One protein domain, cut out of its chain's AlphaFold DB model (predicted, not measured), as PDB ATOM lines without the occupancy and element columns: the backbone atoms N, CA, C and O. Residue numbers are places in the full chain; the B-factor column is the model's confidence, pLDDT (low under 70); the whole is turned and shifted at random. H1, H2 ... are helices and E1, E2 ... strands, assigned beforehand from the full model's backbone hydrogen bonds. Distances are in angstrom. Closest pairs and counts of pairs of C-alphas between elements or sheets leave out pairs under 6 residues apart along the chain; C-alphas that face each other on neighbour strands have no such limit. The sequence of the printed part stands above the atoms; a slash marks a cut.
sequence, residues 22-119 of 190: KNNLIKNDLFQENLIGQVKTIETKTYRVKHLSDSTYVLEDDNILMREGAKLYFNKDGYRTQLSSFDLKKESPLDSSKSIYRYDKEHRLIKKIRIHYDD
ATOM      1  N   LYS A  22     -16.411 -15.815   1.838       72.69
ATOM      2  CA  LYS A  22     -16.417 -17.284   1.782       72.69
ATOM      3  C   LYS A  22     -17.286 -17.838   0.646       72.69
ATOM      4  O   LYS A  22     -16.823 -18.677  -0.123       72.69
ATOM      5  N   ASN A  23     -18.502 -17.319   0.482       62.50
ATOM      6  CA  ASN A  23     -19.422 -17.765  -0.571       62.50
ATOM      7  C   ASN A  23     -18.952 -17.402  -1.988       62.50
ATOM      8  O   ASN A  23     -19.248 -18.130  -2.936       62.50
ATOM      9  N   ASN A  24     -18.159 -16.337  -2.123       64.25
ATOM     10  CA  ASN A  24     -17.640 -15.873  -3.407       64.25
ATOM     11  C   ASN A  24     -16.424 -16.681  -3.891       64.25
ATOM     12  O   ASN A  24     -16.006 -16.520  -5.033       64.25
ATOM     13  N   LEU A  25     -15.842 -17.537  -3.041       63.69
ATOM     14  CA  LEU A  25     -14.644 -18.326  -3.366       63.69
ATOM     15  C   LEU A  25     -14.941 -19.680  -4.001       63.69
ATOM     16  O   LEU A  25     -14.051 -20.277  -4.595       63.69
ATOM     17  N   ILE A  26     -16.159 -20.191  -3.829       58.22
ATOM     18  CA  ILE A  26     -16.471 -21.601  -4.111       58.22
ATOM     19  C   ILE A  26     -17.093 -21.775  -5.504       58.22
ATOM     20  O   ILE A  26     -17.081 -22.866  -6.065       58.22
ATOM     21  N   LYS A  27     -17.667 -20.710  -6.070       63.38
ATOM     22  CA  LYS A  27     -18.552 -20.785  -7.240       63.38
ATOM     23  C   LYS A  27     -18.135 -19.767  -8.290       63.38
ATOM     24  O   LYS A  27     -17.820 -18.633  -7.931       63.38
ATOM     25  N   ASN A  28     -18.175 -20.154  -9.569       73.75
ATOM     26  CA  ASN A  28     -18.003 -19.194 -10.659       73.75
ATOM     27  C   ASN A  28     -19.138 -18.151 -10.637       73.75
ATOM     28  O   ASN A  28     -20.203 -18.383 -10.056       73.75
ATOM     29  N   ASP A  29     -18.908 -16.995 -11.257       77.56
ATOM     30  CA  ASP A  29     -19.859 -15.883 -11.184       77.56
ATOM     31  C   ASP A  29     -21.222 -16.235 -11.809       77.56
ATOM     32  O   ASP A  29     -22.247 -15.841 -11.265       77.56
ATOM     33  N   LEU A  30     -21.275 -17.018 -12.894       77.62
ATOM     34  CA  LEU A  30     -22.555 -17.461 -13.474       77.62
ATOM     35  C   LEU A  30     -23.366 -18.364 -12.539       77.62
ATOM     36  O   LEU A  30     -24.580 -18.205 -12.438       77.62
ATOM     37  N   PHE A  31     -22.712 -19.272 -11.821       71.88
ATOM     38  CA  PHE A  31     -23.361 -20.124 -10.832       71.88
ATOM     39  C   PHE A  31     -23.903 -19.283  -9.670       71.88
ATOM     40  O   PHE A  31     -24.994 -19.559  -9.174       71.88
ATOM     41  N   GLN A  32     -23.169 -18.251  -9.232       70.81
ATOM     42  CA  GLN A  32     -23.654 -17.323  -8.199       70.81
ATOM     43  C   GLN A  32     -24.921 -16.582  -8.645       70.81
ATOM     44  O   GLN A  32     -25.829 -16.399  -7.840       70.81
ATOM     45  N   GLU A  33     -25.009 -16.225  -9.926       71.31
ATOM     46  CA  GLU A  33     -26.194 -15.602 -10.533       71.31
ATOM     47  C   GLU A  33     -27.296 -16.626 -10.897       71.31
ATOM     48  O   GLU A  33     -28.301 -16.264 -11.504       71.31
ATOM     49  N   ASN A  34     -27.136 -17.907 -10.528       72.62
ATOM     50  CA  ASN A  34     -28.053 -19.008 -10.850       72.62
ATOM     51  C   ASN A  34     -28.309 -19.182 -12.363       72.62
ATOM     52  O   ASN A  34     -29.421 -19.488 -12.799       72.62
ATOM     53  N   LEU A  35     -27.272 -18.974 -13.177       76.94
ATOM     54  CA  LEU A  35     -27.333 -19.104 -14.628       76.94
ATOM     55  C   LEU A  35     -26.643 -20.379 -15.101       76.94
ATOM     56  O   LEU A  35     -25.538 -20.717 -14.677       76.94
ATOM     57  N   ILE A  36     -27.307 -21.071 -16.025       71.38
ATOM     58  CA  ILE A  36     -26.839 -22.321 -16.624       71.38
ATOM     59  C   ILE A  36     -26.356 -22.025 -18.050       71.38
ATOM     60  O   ILE A  36     -27.042 -21.355 -18.819       71.38
ATOM     61  N   GLY A  37     -25.188 -22.556 -18.421       69.06
ATOM     62  CA  GLY A  37     -24.627 -22.425 -19.769       69.06
ATOM     63  C   GLY A  37     -23.742 -21.191 -19.973       69.06
ATOM     64  O   GLY A  37     -23.321 -20.533 -19.024       69.06
ATOM     65  N   GLN A  38     -23.402 -20.904 -21.232       77.31
ATOM     66  CA  GLN A  38     -22.499 -19.806 -21.593       77.31
ATOM     67  C   GLN A  38     -23.279 -18.502 -21.769       77.31
ATOM     68  O   GLN A  38     -23.854 -18.241 -22.825       77.31
ATOM     69  N   VAL A  39     -23.280 -17.659 -20.738       84.00
ATOM     70  CA  VAL A  39     -23.889 -16.326 -20.792       84.00
ATOM     71  C   VAL A  39     -22.800 -15.289 -21.015       84.00
ATOM     72  O   VAL A  39     -21.921 -15.114 -20.180       84.00
ATOM     73  N   LYS A  40     -22.858 -14.570 -22.139       88.25
ATOM     74  CA  LYS A  40     -21.916 -13.477 -22.432       88.25
ATOM     75  C   LYS A  40     -22.236 -12.223 -21.622       88.25
ATOM     76  O   LYS A  40     -21.330 -11.485 -21.222       88.25
ATOM     77  N   THR A  41     -23.524 -11.930 -21.438       89.62
ATOM     78  CA  THR A  41     -23.980 -10.676 -20.837       89.62
ATOM     79  C   THR A  41     -25.363 -10.810 -20.205       89.62
ATOM     80  O   THR A  41     -26.223 -11.478 -20.771       89.62
ATOM     81  N   ILE A  42     -25.578 -10.139 -19.072       85.69
ATOM     82  CA  ILE A  42     -26.890  -9.942 -18.430       85.69
ATOM     83  C   ILE A  42     -27.147  -8.442 -18.371       85.69
ATOM     84  O   ILE A  42     -26.245  -7.692 -18.004       85.69
ATOM     85  N   GLU A  43     -28.358  -8.010 -18.711       87.12
ATOM     86  CA  GLU A  43     -28.786  -6.617 -18.602       87.12
ATOM     87  C   GLU A  43     -30.036  -6.536 -17.725       87.12
ATOM     88  O   GLU A  43     -31.006  -7.257 -17.955       87.12
ATOM     89  N   THR A  44     -30.006  -5.656 -16.727       81.88
ATOM     90  CA  THR A  44     -31.092  -5.458 -15.766       81.88
ATOM     91  C   THR A  44     -31.572  -4.016 -15.836       81.88
ATOM     92  O   THR A  44     -30.766  -3.087 -15.780       81.88
ATOM     93  N   LYS A  45     -32.891  -3.832 -15.928       80.06
ATOM     94  CA  LYS A  45     -33.572  -2.534 -15.861       80.06
ATOM     95  C   LYS A  45     -34.740  -2.652 -14.896       80.06
ATOM     96  O   LYS A  45     -35.484  -3.629 -14.960       80.06
ATOM     97  N   THR A  46     -34.891  -1.666 -14.024       73.62
ATOM     98  CA  THR A  46     -35.938  -1.660 -13.002       73.62
ATOM     99  C   THR A  46     -36.868  -0.487 -13.247       73.62
ATOM    100  O   THR A  46     -36.425   0.656 -13.334       73.62
ATOM    101  N   TYR A  47     -38.164  -0.779 -13.317       75.62
ATOM    102  CA  TYR A  47     -39.214   0.208 -13.534       75.62
ATOM    103  C   TYR A  47     -40.236   0.150 -12.397       75.62
ATOM    104  O   TYR A  47     -40.591  -0.927 -11.918       75.62
ATOM    105  N   ARG A  48     -40.741   1.314 -12.000       74.75
ATOM    106  CA  ARG A  48     -41.916   1.513 -11.163       74.75
ATOM    107  C   ARG A  48     -43.124   1.680 -12.065       74.75
ATOM    108  O   ARG A  48     -43.106   2.459 -13.011       74.75
ATOM    109  N   VAL A  49     -44.211   1.011 -11.717       79.50
ATOM    110  CA  VAL A  49     -45.503   1.253 -12.357       79.50
ATOM    111  C   VAL A  49     -46.181   2.431 -11.664       79.50
ATOM    112  O   VAL A  49     -46.454   2.379 -10.463       79.50
ATOM    113  N   LYS A  50     -46.475   3.490 -12.416       81.44
ATOM    114  CA  LYS A  50     -47.341   4.588 -11.988       81.44
ATOM    115  C   LYS A  50     -48.677   4.475 -12.700       81.44
ATOM    116  O   LYS A  50     -48.755   4.644 -13.913       81.44
ATOM    117  N   HIS A  51     -49.725   4.197 -11.938       82.38
ATOM    118  CA  HIS A  51     -51.086   4.152 -12.461       82.38
ATOM    119  C   HIS A  51     -51.634   5.568 -12.651       82.38
ATOM    120  O   HIS A  51     -51.497   6.414 -11.763       82.38
ATOM    121  N   LEU A  52     -52.246   5.814 -13.805       82.88
ATOM    122  CA  LEU A  52     -52.946   7.051 -14.128       82.88
ATOM    123  C   LEU A  52     -54.448   6.905 -13.845       82.88
ATOM    124  O   LEU A  52     -54.972   5.806 -13.650       82.88
ATOM    125  N   SER A  53     -55.150   8.037 -13.786       84.12
ATOM    126  CA  SER A  53     -56.578   8.103 -13.443       84.12
ATOM    127  C   SER A  53     -57.507   7.464 -14.479       84.12
ATOM    128  O   SER A  53     -58.660   7.188 -14.173       84.12
ATOM    129  N   ASP A  54     -57.022   7.232 -15.695       83.06
ATOM    130  CA  ASP A  54     -57.754   6.660 -16.829       83.06
ATOM    131  C   ASP A  54     -57.538   5.140 -16.982       83.06
ATOM    132  O   ASP A  54     -57.779   4.574 -18.044       83.06
ATOM    133  N   SER A  55     -57.102   4.460 -15.916       72.94
ATOM    134  CA  SER A  55     -56.730   3.031 -15.911       72.94
ATOM    135  C   SER A  55     -55.519   2.674 -16.779       72.94
ATOM    136  O   SER A  55     -55.177   1.494 -16.890       72.94
ATOM    137  N   THR A  56     -54.828   3.658 -17.356       83.94
ATOM    138  CA  THR A  56     -53.529   3.438 -17.994       83.94
ATOM    139  C   THR A  56     -52.407   3.461 -16.955       83.94
ATOM    140  O   THR A  56     -52.604   3.794 -15.780       83.94
ATOM    141  N   TYR A  57     -51.208   3.049 -17.355       80.31
ATOM    142  CA  TYR A  57     -50.029   3.111 -16.502       80.31
ATOM    143  C   TYR A  57     -48.813   3.577 -17.294       80.31
ATOM    144  O   TYR A  57     -48.704   3.349 -18.497       80.31
ATOM    145  N   VAL A  58     -47.878   4.196 -16.584       83.75
ATOM    146  CA  VAL A  58     -46.563   4.571 -17.097       83.75
ATOM    147  C   VAL A  58     -45.511   3.786 -16.327       83.75
ATOM    148  O   VAL A  58     -45.606   3.629 -15.108       83.75
ATOM    149  N   LEU A  59     -44.519   3.268 -17.047       77.31
ATOM    150  CA  LEU A  59     -43.302   2.736 -16.449       77.31
ATOM    151  C   LEU A  59     -42.353   3.913 -16.215       77.31
ATOM    152  O   LEU A  59     -41.816   4.476 -17.162       77.31
ATOM    153  N   GLU A  60     -42.200   4.313 -14.961       73.19
ATOM    154  CA  GLU A  60     -41.192   5.284 -14.537       73.19
ATOM    155  C   GLU A  60     -39.965   4.522 -14.036       73.19
ATOM    156  O   GLU A  60     -40.101   3.433 -13.494       73.19
ATOM    157  N   ASP A  61     -38.757   5.057 -14.162       67.81
ATOM    158  CA  ASP A  61     -37.582   4.380 -13.604       67.81
ATOM    159  C   ASP A  61     -37.663   4.354 -12.062       67.81
ATOM    160  O   ASP A  61     -37.659   5.411 -11.416       67.81
ATOM    161  N   ASP A  62     -37.740   3.160 -11.451       60.53
ATOM    162  CA  ASP A  62     -37.724   3.036  -9.984       60.53
ATOM    163  C   ASP A  62     -36.284   3.121  -9.502       60.53
ATOM    164  O   ASP A  62     -35.503   2.187  -9.677       60.53
ATOM    165  N   ASN A  63     -35.912   4.254  -8.918       54.62
ATOM    166  CA  ASN A  63     -34.520   4.499  -8.561       54.62
ATOM    167  C   ASN A  63     -34.397   5.237  -7.222       54.62
ATOM    168  O   ASN A  63     -33.665   6.213  -7.102       54.62
ATOM    169  N   ILE A  64     -35.163   4.811  -6.207       47.28
ATOM    170  CA  ILE A  64     -35.037   5.381  -4.850       47.28
ATOM    171  C   ILE A  64     -33.968   4.642  -4.020       47.28
ATOM    172  O   ILE A  64     -33.377   5.251  -3.135       47.28
ATOM    173  N   LEU A  65     -33.688   3.355  -4.287       41.84
ATOM    174  CA  LEU A  65     -32.844   2.535  -3.393       41.84
ATOM    175  C   LEU A  65     -31.757   1.684  -4.068       41.84
ATOM    176  O   LEU A  65     -30.772   1.351  -3.411       41.84
ATOM    177  N   MET A  66     -31.884   1.332  -5.349       44.50
ATOM    178  CA  MET A  66     -30.877   0.537  -6.059       44.50
ATOM    179  C   MET A  66     -30.516   1.209  -7.372       44.50
ATOM    180  O   MET A  66     -31.359   1.329  -8.248       44.50
ATOM    181  N   ARG A  67     -29.247   1.622  -7.446       49.66
ATOM    182  CA  ARG A  67     -28.560   2.196  -8.604       49.66
ATOM    183  C   ARG A  67     -29.022   1.540  -9.906       49.66
ATOM    184  O   ARG A  67     -28.933   0.322  -9.990       49.66
ATOM    185  N   GLU A  68     -29.413   2.390 -10.859       67.88
ATOM    186  CA  GLU A  68     -28.980   2.405 -12.269       67.88
ATOM    187  C   GLU A  68     -29.104   1.065 -13.007       67.88
ATOM    188  O   GLU A  68     -28.566   0.048 -12.574       67.88
ATOM    189  N   GLY A  69     -29.761   1.055 -14.172       78.00
ATOM    190  CA  GLY A  69     -29.747  -0.135 -15.019       78.00
ATOM    191  C   GLY A  69     -28.311  -0.651 -15.180       78.00
ATOM    192  O   GLY A  69     -27.356   0.124 -15.188       78.00
ATOM    193  N   ALA A  70     -28.132  -1.966 -15.187       84.81
ATOM    194  CA  ALA A  70     -26.810  -2.563 -15.071       84.81
ATOM    195  C   ALA A  70     -26.583  -3.626 -16.133       84.81
ATOM    196  O   ALA A  70     -27.498  -4.350 -16.520       84.81
ATOM    197  N   LYS A  71     -25.334  -3.744 -16.573       88.56
ATOM    198  CA  LYS A  71     -24.890  -4.748 -17.528       88.56
ATOM    199  C   LYS A  71     -23.678  -5.494 -16.990       88.56
ATOM    200  O   LYS A  71     -22.629  -4.897 -16.745       88.56
ATOM    201  N   LEU A  72     -23.834  -6.799 -16.799       89.25
ATOM    202  CA  LEU A  72     -22.792  -7.720 -16.350       89.25
ATOM    203  C   LEU A  72     -22.213  -8.453 -17.547       89.25
ATOM    204  O   LEU A  72     -22.963  -9.040 -18.318       89.25
ATOM    205  N   TYR A  73     -20.895  -8.470 -17.678       91.75
ATOM    206  CA  TYR A  73     -20.190  -9.166 -18.749       91.75
ATOM    207  C   TYR A  73     -19.391 -10.322 -18.173       91.75
ATOM    208  O   TYR A  73     -18.778 -10.173 -17.116       91.75
ATOM    209  N   PHE A  74     -19.344 -11.439 -18.896       91.69
ATOM    210  CA  PHE A  74     -18.617 -12.636 -18.486       91.69
ATOM    211  C   PHE A  74     -17.619 -13.063 -19.562       91.69
ATOM    212  O   PHE A  74     -17.797 -12.784 -20.752       91.69
ATOM    213  N   ASN A  75     -16.546 -13.733 -19.150       89.31
ATOM    214  CA  ASN A  75     -15.667 -14.440 -20.073       89.31
ATOM    215  C   ASN A  75     -16.281 -15.793 -20.482       89.31
ATOM    216  O   ASN A  75     -17.313 -16.215 -19.963       89.31
ATOM    217  N   LYS A  76     -15.620 -16.488 -21.413       86.94
ATOM    218  CA  LYS A  76     -16.052 -17.806 -21.914       86.94
ATOM    219  C   LYS A  76     -16.181 -18.885 -20.826       86.94
ATOM    220  O   LYS A  76     -16.922 -19.841 -21.016       86.94
ATOM    221  N   ASP A  77     -15.478 -18.713 -19.707       86.00
ATOM    222  CA  ASP A  77     -15.436 -19.658 -18.589       86.00
ATOM    223  C   ASP A  77     -16.457 -19.281 -17.486       86.00
ATOM    224  O   ASP A  77     -16.558 -19.944 -16.454       86.00
ATOM    225  N   GLY A  78     -17.246 -18.218 -17.703       86.75
ATOM    226  CA  GLY A  78     -18.328 -17.790 -16.815       86.75
ATOM    227  C   GLY A  78     -17.907 -16.886 -15.654       86.75
ATOM    228  O   GLY A  78     -18.673 -16.731 -14.704       86.75
ATOM    229  N   TYR A  79     -16.718 -16.281 -15.708       87.75
ATOM    230  CA  TYR A  79     -16.265 -15.293 -14.721       87.75
ATOM    231  C   TYR A  79     -16.600 -13.877 -15.167       87.75
ATOM    232  O   TYR A  79     -16.413 -13.520 -16.334       87.75
ATOM    233  N   ARG A  80     -17.060 -13.054 -14.230       89.75
ATOM    234  CA  ARG A  80     -17.475 -11.672 -14.472       89.75
ATOM    235  C   ARG A  80     -16.264 -10.830 -14.843       89.75
ATOM    236  O   ARG A  80     -15.341 -10.702 -14.063       89.75
ATOM    237  N   THR A  81     -16.244 -10.205 -16.009       93.38
ATOM    238  CA  THR A  81     -15.129  -9.344 -16.445       93.38
ATOM    239  C   THR A  81     -15.416  -7.870 -16.203       93.38
ATOM    240  O   THR A  81     -14.503  -7.098 -15.893       93.38
ATOM    241  N   GLN A  82     -16.687  -7.476 -16.304       93.94
ATOM    242  CA  GLN A  82     -17.115  -6.089 -16.184       93.94
ATOM    243  C   GLN A  82     -18.540  -5.988 -15.625       93.94
ATOM    244  O   GLN A  82     -19.387  -6.839 -15.884       93.94
ATOM    245  N   LEU A  83     -18.798  -4.911 -14.887       90.69
ATOM    246  CA  LEU A  83     -20.131  -4.419 -14.548       90.69
ATOM    247  C   LEU A  83     -20.192  -2.953 -14.970       90.69
ATOM    248  O   LEU A  83     -19.361  -2.167 -14.526       90.69
ATOM    249  N   SER A  84     -21.157  -2.602 -15.806       89.50
ATOM    250  CA  SER A  84     -21.468  -1.221 -16.172       89.50
ATOM    251  C   SER A  84     -22.823  -0.854 -15.587       89.50
ATOM    252  O   SER A  84     -23.786  -1.575 -15.821       89.50
ATOM    253  N   SER A  85     -22.893   0.221 -14.816       85.38
ATOM    254  CA  SER A  85     -24.148   0.838 -14.382       85.38
ATOM    255  C   SER A  85     -24.440   2.026 -15.291       85.38
ATOM    256  O   SER A  85     -23.496   2.679 -15.720       85.38
ATOM    257  N   PHE A  86     -25.707   2.306 -15.579       79.69
ATOM    258  CA  PHE A  86     -26.158   3.424 -16.404       79.69
ATOM    259  C   PHE A  86     -27.441   4.047 -15.843       79.69
ATOM    260  O   PHE A  86     -28.328   3.365 -15.322       79.69
ATOM    261  N   ASP A  87     -27.549   5.367 -15.966       76.25
ATOM    262  CA  ASP A  87     -28.732   6.106 -15.537       76.25
ATOM    263  C   ASP A  87     -29.736   6.204 -16.689       76.25
ATOM    264  O   ASP A  87     -29.466   6.835 -17.708       76.25
ATOM    265  N   LEU A  88     -30.904   5.582 -16.512       71.06
ATOM    266  CA  LEU A  88     -31.988   5.597 -17.496       71.06
ATOM    267  C   LEU A  88     -32.574   7.007 -17.715       71.06
ATOM    268  O   LEU A  88     -33.168   7.251 -18.763       71.06
ATOM    269  N   LYS A  89     -32.361   7.944 -16.776       70.94
ATOM    270  CA  LYS A  89     -32.854   9.329 -16.864       70.94
ATOM    271  C   LYS A  89     -31.930  10.272 -17.627       70.94
ATOM    272  O   LYS A  89     -32.357  11.371 -17.978       70.94
ATOM    273  N   LYS A  90     -30.663   9.905 -17.836       68.62
ATOM    274  CA  LYS A  90     -29.711  10.764 -18.549       68.62
ATOM    275  C   LYS A  90     -29.913  10.603 -20.053       68.62
ATOM    276  O   LYS A  90     -29.980   9.489 -20.558       68.62
ATOM    277  N   GLU A  91     -29.955  11.725 -20.776       56.84
ATOM    278  CA  GLU A  91     -30.062  11.733 -22.248       56.84
ATOM    279  C   GLU A  91     -28.909  10.975 -22.921       56.84
ATOM    280  O   GLU A  91     -29.064  10.411 -24.004       56.84
ATOM    281  N   SER A  92     -27.750  10.930 -22.258       59.25
ATOM    282  CA  SER A  92     -26.625  10.103 -22.664       59.25
ATOM    283  C   SER A  92     -26.618   8.795 -21.861       59.25
ATOM    284  O   SER A  92     -26.466   8.855 -20.640       59.25
ATOM    285  N   PRO A  93     -26.689   7.613 -22.507       56.78
ATOM    286  CA  PRO A  93     -26.620   6.309 -21.842       56.78
ATOM    287  C   PRO A  93     -25.196   5.960 -21.372       56.78
ATOM    288  O   PRO A  93     -24.848   4.785 -21.263       56.78
ATOM    289  N   LEU A  94     -24.339   6.964 -21.160       61.84
ATOM    290  CA  LEU A  94     -22.990   6.765 -20.654       61.84
ATOM    291  C   LEU A  94     -23.054   6.093 -19.283       61.84
ATOM    292  O   LEU A  94     -23.884   6.439 -18.438       61.84
ATOM    293  N   ASP A  95     -22.164   5.119 -19.092       70.00
ATOM    294  CA  ASP A  95     -22.055   4.382 -17.842       70.00
ATOM    295  C   ASP A  95     -21.872   5.381 -16.685       70.00
ATOM    296  O   ASP A  95     -20.944   6.185 -16.691       70.00
ATOM    297  N   SER A  96     -22.730   5.328 -15.670       82.00
ATOM    298  CA  SER A  96     -22.574   6.070 -14.414       82.00
ATOM    299  C   SER A  96     -21.382   5.552 -13.610       82.00
ATOM    300  O   SER A  96     -20.635   6.300 -12.979       82.00
ATOM    301  N   SER A  97     -21.164   4.238 -13.643       87.50
ATOM    302  CA  SER A  97     -19.971   3.624 -13.090       87.50
ATOM    303  C   SER A  97     -19.616   2.337 -13.811       87.50
ATOM    304  O   SER A  97     -20.475   1.610 -14.310       87.50
ATOM    305  N   LYS A  98     -18.324   2.024 -13.822       91.44
ATOM    306  CA  LYS A  98     -17.780   0.815 -14.429       91.44
ATOM    307  C   LYS A  98     -16.879   0.093 -13.444       91.44
ATOM    308  O   LYS A  98     -15.896   0.646 -12.964       91.44
ATOM    309  N   SER A  99     -17.193  -1.164 -13.157       92.69
ATOM    310  CA  SER A  99     -16.314  -2.076 -12.427       92.69
ATOM    311  C   SER A  99     -15.635  -3.048 -13.388       92.69
ATOM    312  O   SER A  99     -16.296  -3.641 -14.235       92.69
ATOM    313  N   ILE A 100     -14.328  -3.235 -13.239       95.62
ATOM    314  CA  ILE A 100     -13.503  -4.179 -14.000       95.62
ATOM    315  C   ILE A 100     -12.918  -5.191 -13.020       95.62
ATOM    316  O   ILE A 100     -12.343  -4.805 -12.000       95.62
ATOM    317  N   TYR A 101     -13.025  -6.470 -13.355       93.62
ATOM    318  CA  TYR A 101     -12.621  -7.585 -12.506       93.62
ATOM    319  C   TYR A 101     -11.463  -8.339 -13.162       93.62
ATOM    320  O   TYR A 101     -11.477  -8.601 -14.366       93.62
ATOM    321  N   ARG A 102     -10.427  -8.658 -12.384       94.19
ATOM    322  CA  ARG A 102      -9.270  -9.435 -12.846       94.19
ATOM    323  C   ARG A 102      -9.021 -10.617 -11.935       94.19
ATOM    324  O   ARG A 102      -9.066 -10.466 -10.716       94.19
ATOM    325  N   TYR A 103      -8.666 -11.737 -12.546       90.69
ATOM    326  CA  TYR A 103      -8.476 -13.014 -11.874       90.69
ATOM    327  C   TYR A 103      -7.050 -13.528 -12.082       90.69
ATOM    328  O   TYR A 103      -6.382 -13.133 -13.041       90.69
ATOM    329  N   ASP A 104      -6.578 -14.377 -11.176       89.50
ATOM    330  CA  ASP A 104      -5.345 -15.140 -11.371       89.50
ATOM    331  C   ASP A 104      -5.575 -16.405 -12.222       89.50
ATOM    332  O   ASP A 104      -6.656 -16.631 -12.769       89.50
ATOM    333  N   LYS A 105      -4.530 -17.229 -12.358       88.50
ATOM    334  CA  LYS A 105      -4.569 -18.484 -13.129       88.50
ATOM    335  C   LYS A 105      -5.456 -19.563 -12.501       88.50
ATOM    336  O   LYS A 105      -5.845 -20.490 -13.198       88.50
ATOM    337  N   GLU A 106      -5.755 -19.444 -11.212       86.56
ATOM    338  CA  GLU A 106      -6.678 -20.317 -10.481       86.56
ATOM    339  C   GLU A 106      -8.105 -19.740 -10.491       86.56
ATOM    340  O   GLU A 106      -8.976 -20.221  -9.774       86.56
ATOM    341  N   HIS A 107      -8.347 -18.700 -11.299       83.75
ATOM    342  CA  HIS A 107      -9.613 -17.985 -11.404       83.75
ATOM    343  C   HIS A 107     -10.106 -17.359 -10.093       83.75
ATOM    344  O   HIS A 107     -11.306 -17.181  -9.880       83.75
ATOM    345  N   ARG A 108      -9.184 -16.941  -9.226       85.19
ATOM    346  CA  ARG A 108      -9.504 -16.163  -8.025       85.19
ATOM    347  C   ARG A 108      -9.440 -14.673  -8.330       85.19
ATOM    348  O   ARG A 108      -8.507 -14.223  -8.993       85.19
ATOM    349  N   LEU A 109     -10.405 -13.892  -7.846       87.19
ATOM    350  CA  LEU A 109     -10.441 -12.440  -8.046       87.19
ATOM    351  C   LEU A 109      -9.243 -11.776  -7.351       87.19
ATOM    352  O   LEU A 109      -9.172 -11.755  -6.133       87.19
ATOM    353  N   ILE A 110      -8.326 -11.172  -8.106       91.75
ATOM    354  CA  ILE A 110      -7.131 -10.496  -7.566       91.75
ATOM    355  C   ILE A 110      -7.243  -8.973  -7.574       91.75
ATOM    356  O   ILE A 110      -6.550  -8.291  -6.815       91.75
ATOM    357  N   LYS A 111      -8.105  -8.408  -8.427       93.06
ATOM    358  CA  LYS A 111      -8.269  -6.956  -8.537       93.06
ATOM    359  C   LYS A 111      -9.672  -6.581  -8.997       93.06
ATOM    360  O   LYS A 111     -10.161  -7.119  -9.987       93.06
ATOM    361  N   LYS A 112     -10.263  -5.593  -8.330       92.12
ATOM    362  CA  LYS A 112     -11.461  -4.876  -8.771       92.12
ATOM    363  C   LYS A 112     -11.106  -3.403  -8.937       92.12
ATOM    364  O   LYS A 112     -10.598  -2.786  -8.007       92.12
ATOM    365  N   ILE A 113     -11.352  -2.851 -10.116       94.00
ATOM    366  CA  ILE A 113     -11.204  -1.420 -10.399       94.00
ATOM    367  C   ILE A 113     -12.607  -0.874 -10.577       94.00
ATOM    368  O   ILE A 113     -13.360  -1.448 -11.356       94.00
ATOM    369  N   ARG A 114     -12.962   0.198  -9.883       90.88
ATOM    370  CA  ARG A 114     -14.251   0.862 -10.034       90.88
ATOM    371  C   ARG A 114     -14.025   2.310 -10.435       90.88
ATOM    372  O   ARG A 114     -13.354   3.035  -9.715       90.88
ATOM    373  N   ILE A 115     -14.592   2.687 -11.569       91.25
ATOM    374  CA  ILE A 115     -14.564   4.030 -12.137       91.25
ATOM    375  C   ILE A 115     -15.958   4.620 -11.935       91.25
ATOM    376  O   ILE A 115     -16.944   4.002 -12.337       91.25
ATOM    377  N   HIS A 116     -16.035   5.768 -11.282       87.69
ATOM    378  CA  HIS A 116     -17.234   6.576 -11.120       87.69
ATOM    379  C   HIS A 116     -17.145   7.739 -12.098       87.69
ATOM    380  O   HIS A 116     -16.221   8.543 -12.002       87.69
ATOM    381  N   TYR A 117     -18.075   7.813 -13.046       84.44
ATOM    382  CA  TYR A 117     -18.106   8.867 -14.063       84.44
ATOM    383  C   TYR A 117     -18.900  10.094 -13.589       84.44
ATOM    384  O   TYR A 117     -19.593  10.740 -14.373       84.44
ATOM    385  N   ASP A 118     -18.809  10.388 -12.292       76.88
ATOM    386  CA  ASP A 118     -19.258  11.658 -11.729       76.88
ATOM    387  C   ASP A 118     -18.280  12.779 -12.136       76.88
ATOM    388  O   ASP A 118     -17.252  12.519 -12.767       76.88
ATOM    389  N   ASP A 119     -18.605  14.030 -11.815       76.12
ATOM    390  CA  ASP A 119     -17.707  15.169 -12.023       76.12
ATOM    391  C   ASP A 119     -17.179  15.662 -10.661       76.12
ATOM    392  O   ASP A 119     -17.959  16.221  -9.880       76.12
TER     393      ASP A 119
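What this domain is: This is residues 22 to 119 of the 190 residues of an uncharacterized protein of Salegentibacter mishustinae (UniProt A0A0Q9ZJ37). A single twisted antiparallel sheet of five strands, E1, E4, E5, E6 and E7, makes the body, and the hairpin of E2 and E3 reaches out beyond one end of it as a long two-stranded arm. The two very short helices H1 and H2 lie near the sheet's other end, where H2 only grazes it. The printed part has 98 residues, with two named helices and then seven named strands along the chain in the order H1 H2 E1 E2 E3 E4 E5 E6 E7; the class is mostly strand, and the large sheet's order is E1 - E4 - E5 - E6 - E7. The whole is loose, with a radius of gyration of the C-alphas of 16.8 A, and elongated, spanning 58 by 36 by 24 A.

Where its parts are: H1 is residues 22 to 25, with C-alpha 22 at (-16.417, -17.284, 1.782), and H2 is residues 29 to 32. E1 is residues 41 to 44. E2, residues 47 to 51, measures 12.6 A from first to last C-alpha and ends at (-51.086, 4.152, -12.461). E3, residues 57 to 61, measures 12.8 A. E4, residues 69 to 74, is 17.1 A long, and E5, residues 80 to 86, is 17.5 A. E6, residues 95 to 103, is the longest strand at 22.9 A. E7, residues 109 to 116, is 20.4 A long and ends with C-alpha 116 at (-17.234, 6.576, -11.120).

How they stand to each other: E1 and E7 are the edge strands of the large sheet, whose strands' lines turn by 46 degrees from edge to edge. E1 and E4 are antiparallel at 164 degrees, with N 44 and O 70 2.8 A apart. E4, E5, E6 and E7 form a meander, each strand the antiparallel neighbour of the one before, and each successive pair is a hairpin. Within hydrogen-bond range are N 71 and O 84, 2.8 A, between E4 and E5; N 99 and O 83, 2.8 A, between E5 and E6; and N 100 and O 113, 2.8 A, between E6 and E7. E1 runs on into E2 across a break of 2 residues, at 30 degrees. E2 and E3 are a hairpin, antiparallel at 149 degrees, with N 50 and O 58 2.8 A apart; both are apart from E5, E6 and E7. H2 only grazes the sheet with residues 29 to 30; the C-alphas of Asp 29 and Arg 80, the closest of H2 and E5, are 5.9 A apart. H1 is not on the sheet, and is close to but not clearly touching H2, the closest C-alphas being those of Asn 24 and Gln 32, 7.8 A apart. H1 and H2 are too short for any O i to N i+4 pair; each has its 1 O i to N i+3 pair within range.

The domain as a whole: The two C-alphas farthest apart, those of Asp 54 and Lys 105, are 58.9 A apart. The printed part has no cut, and no link is long. Its mean pLDDT is 78.7; residues 23 to 27, 37, 61 to 68 and 90 to 94 are under 70.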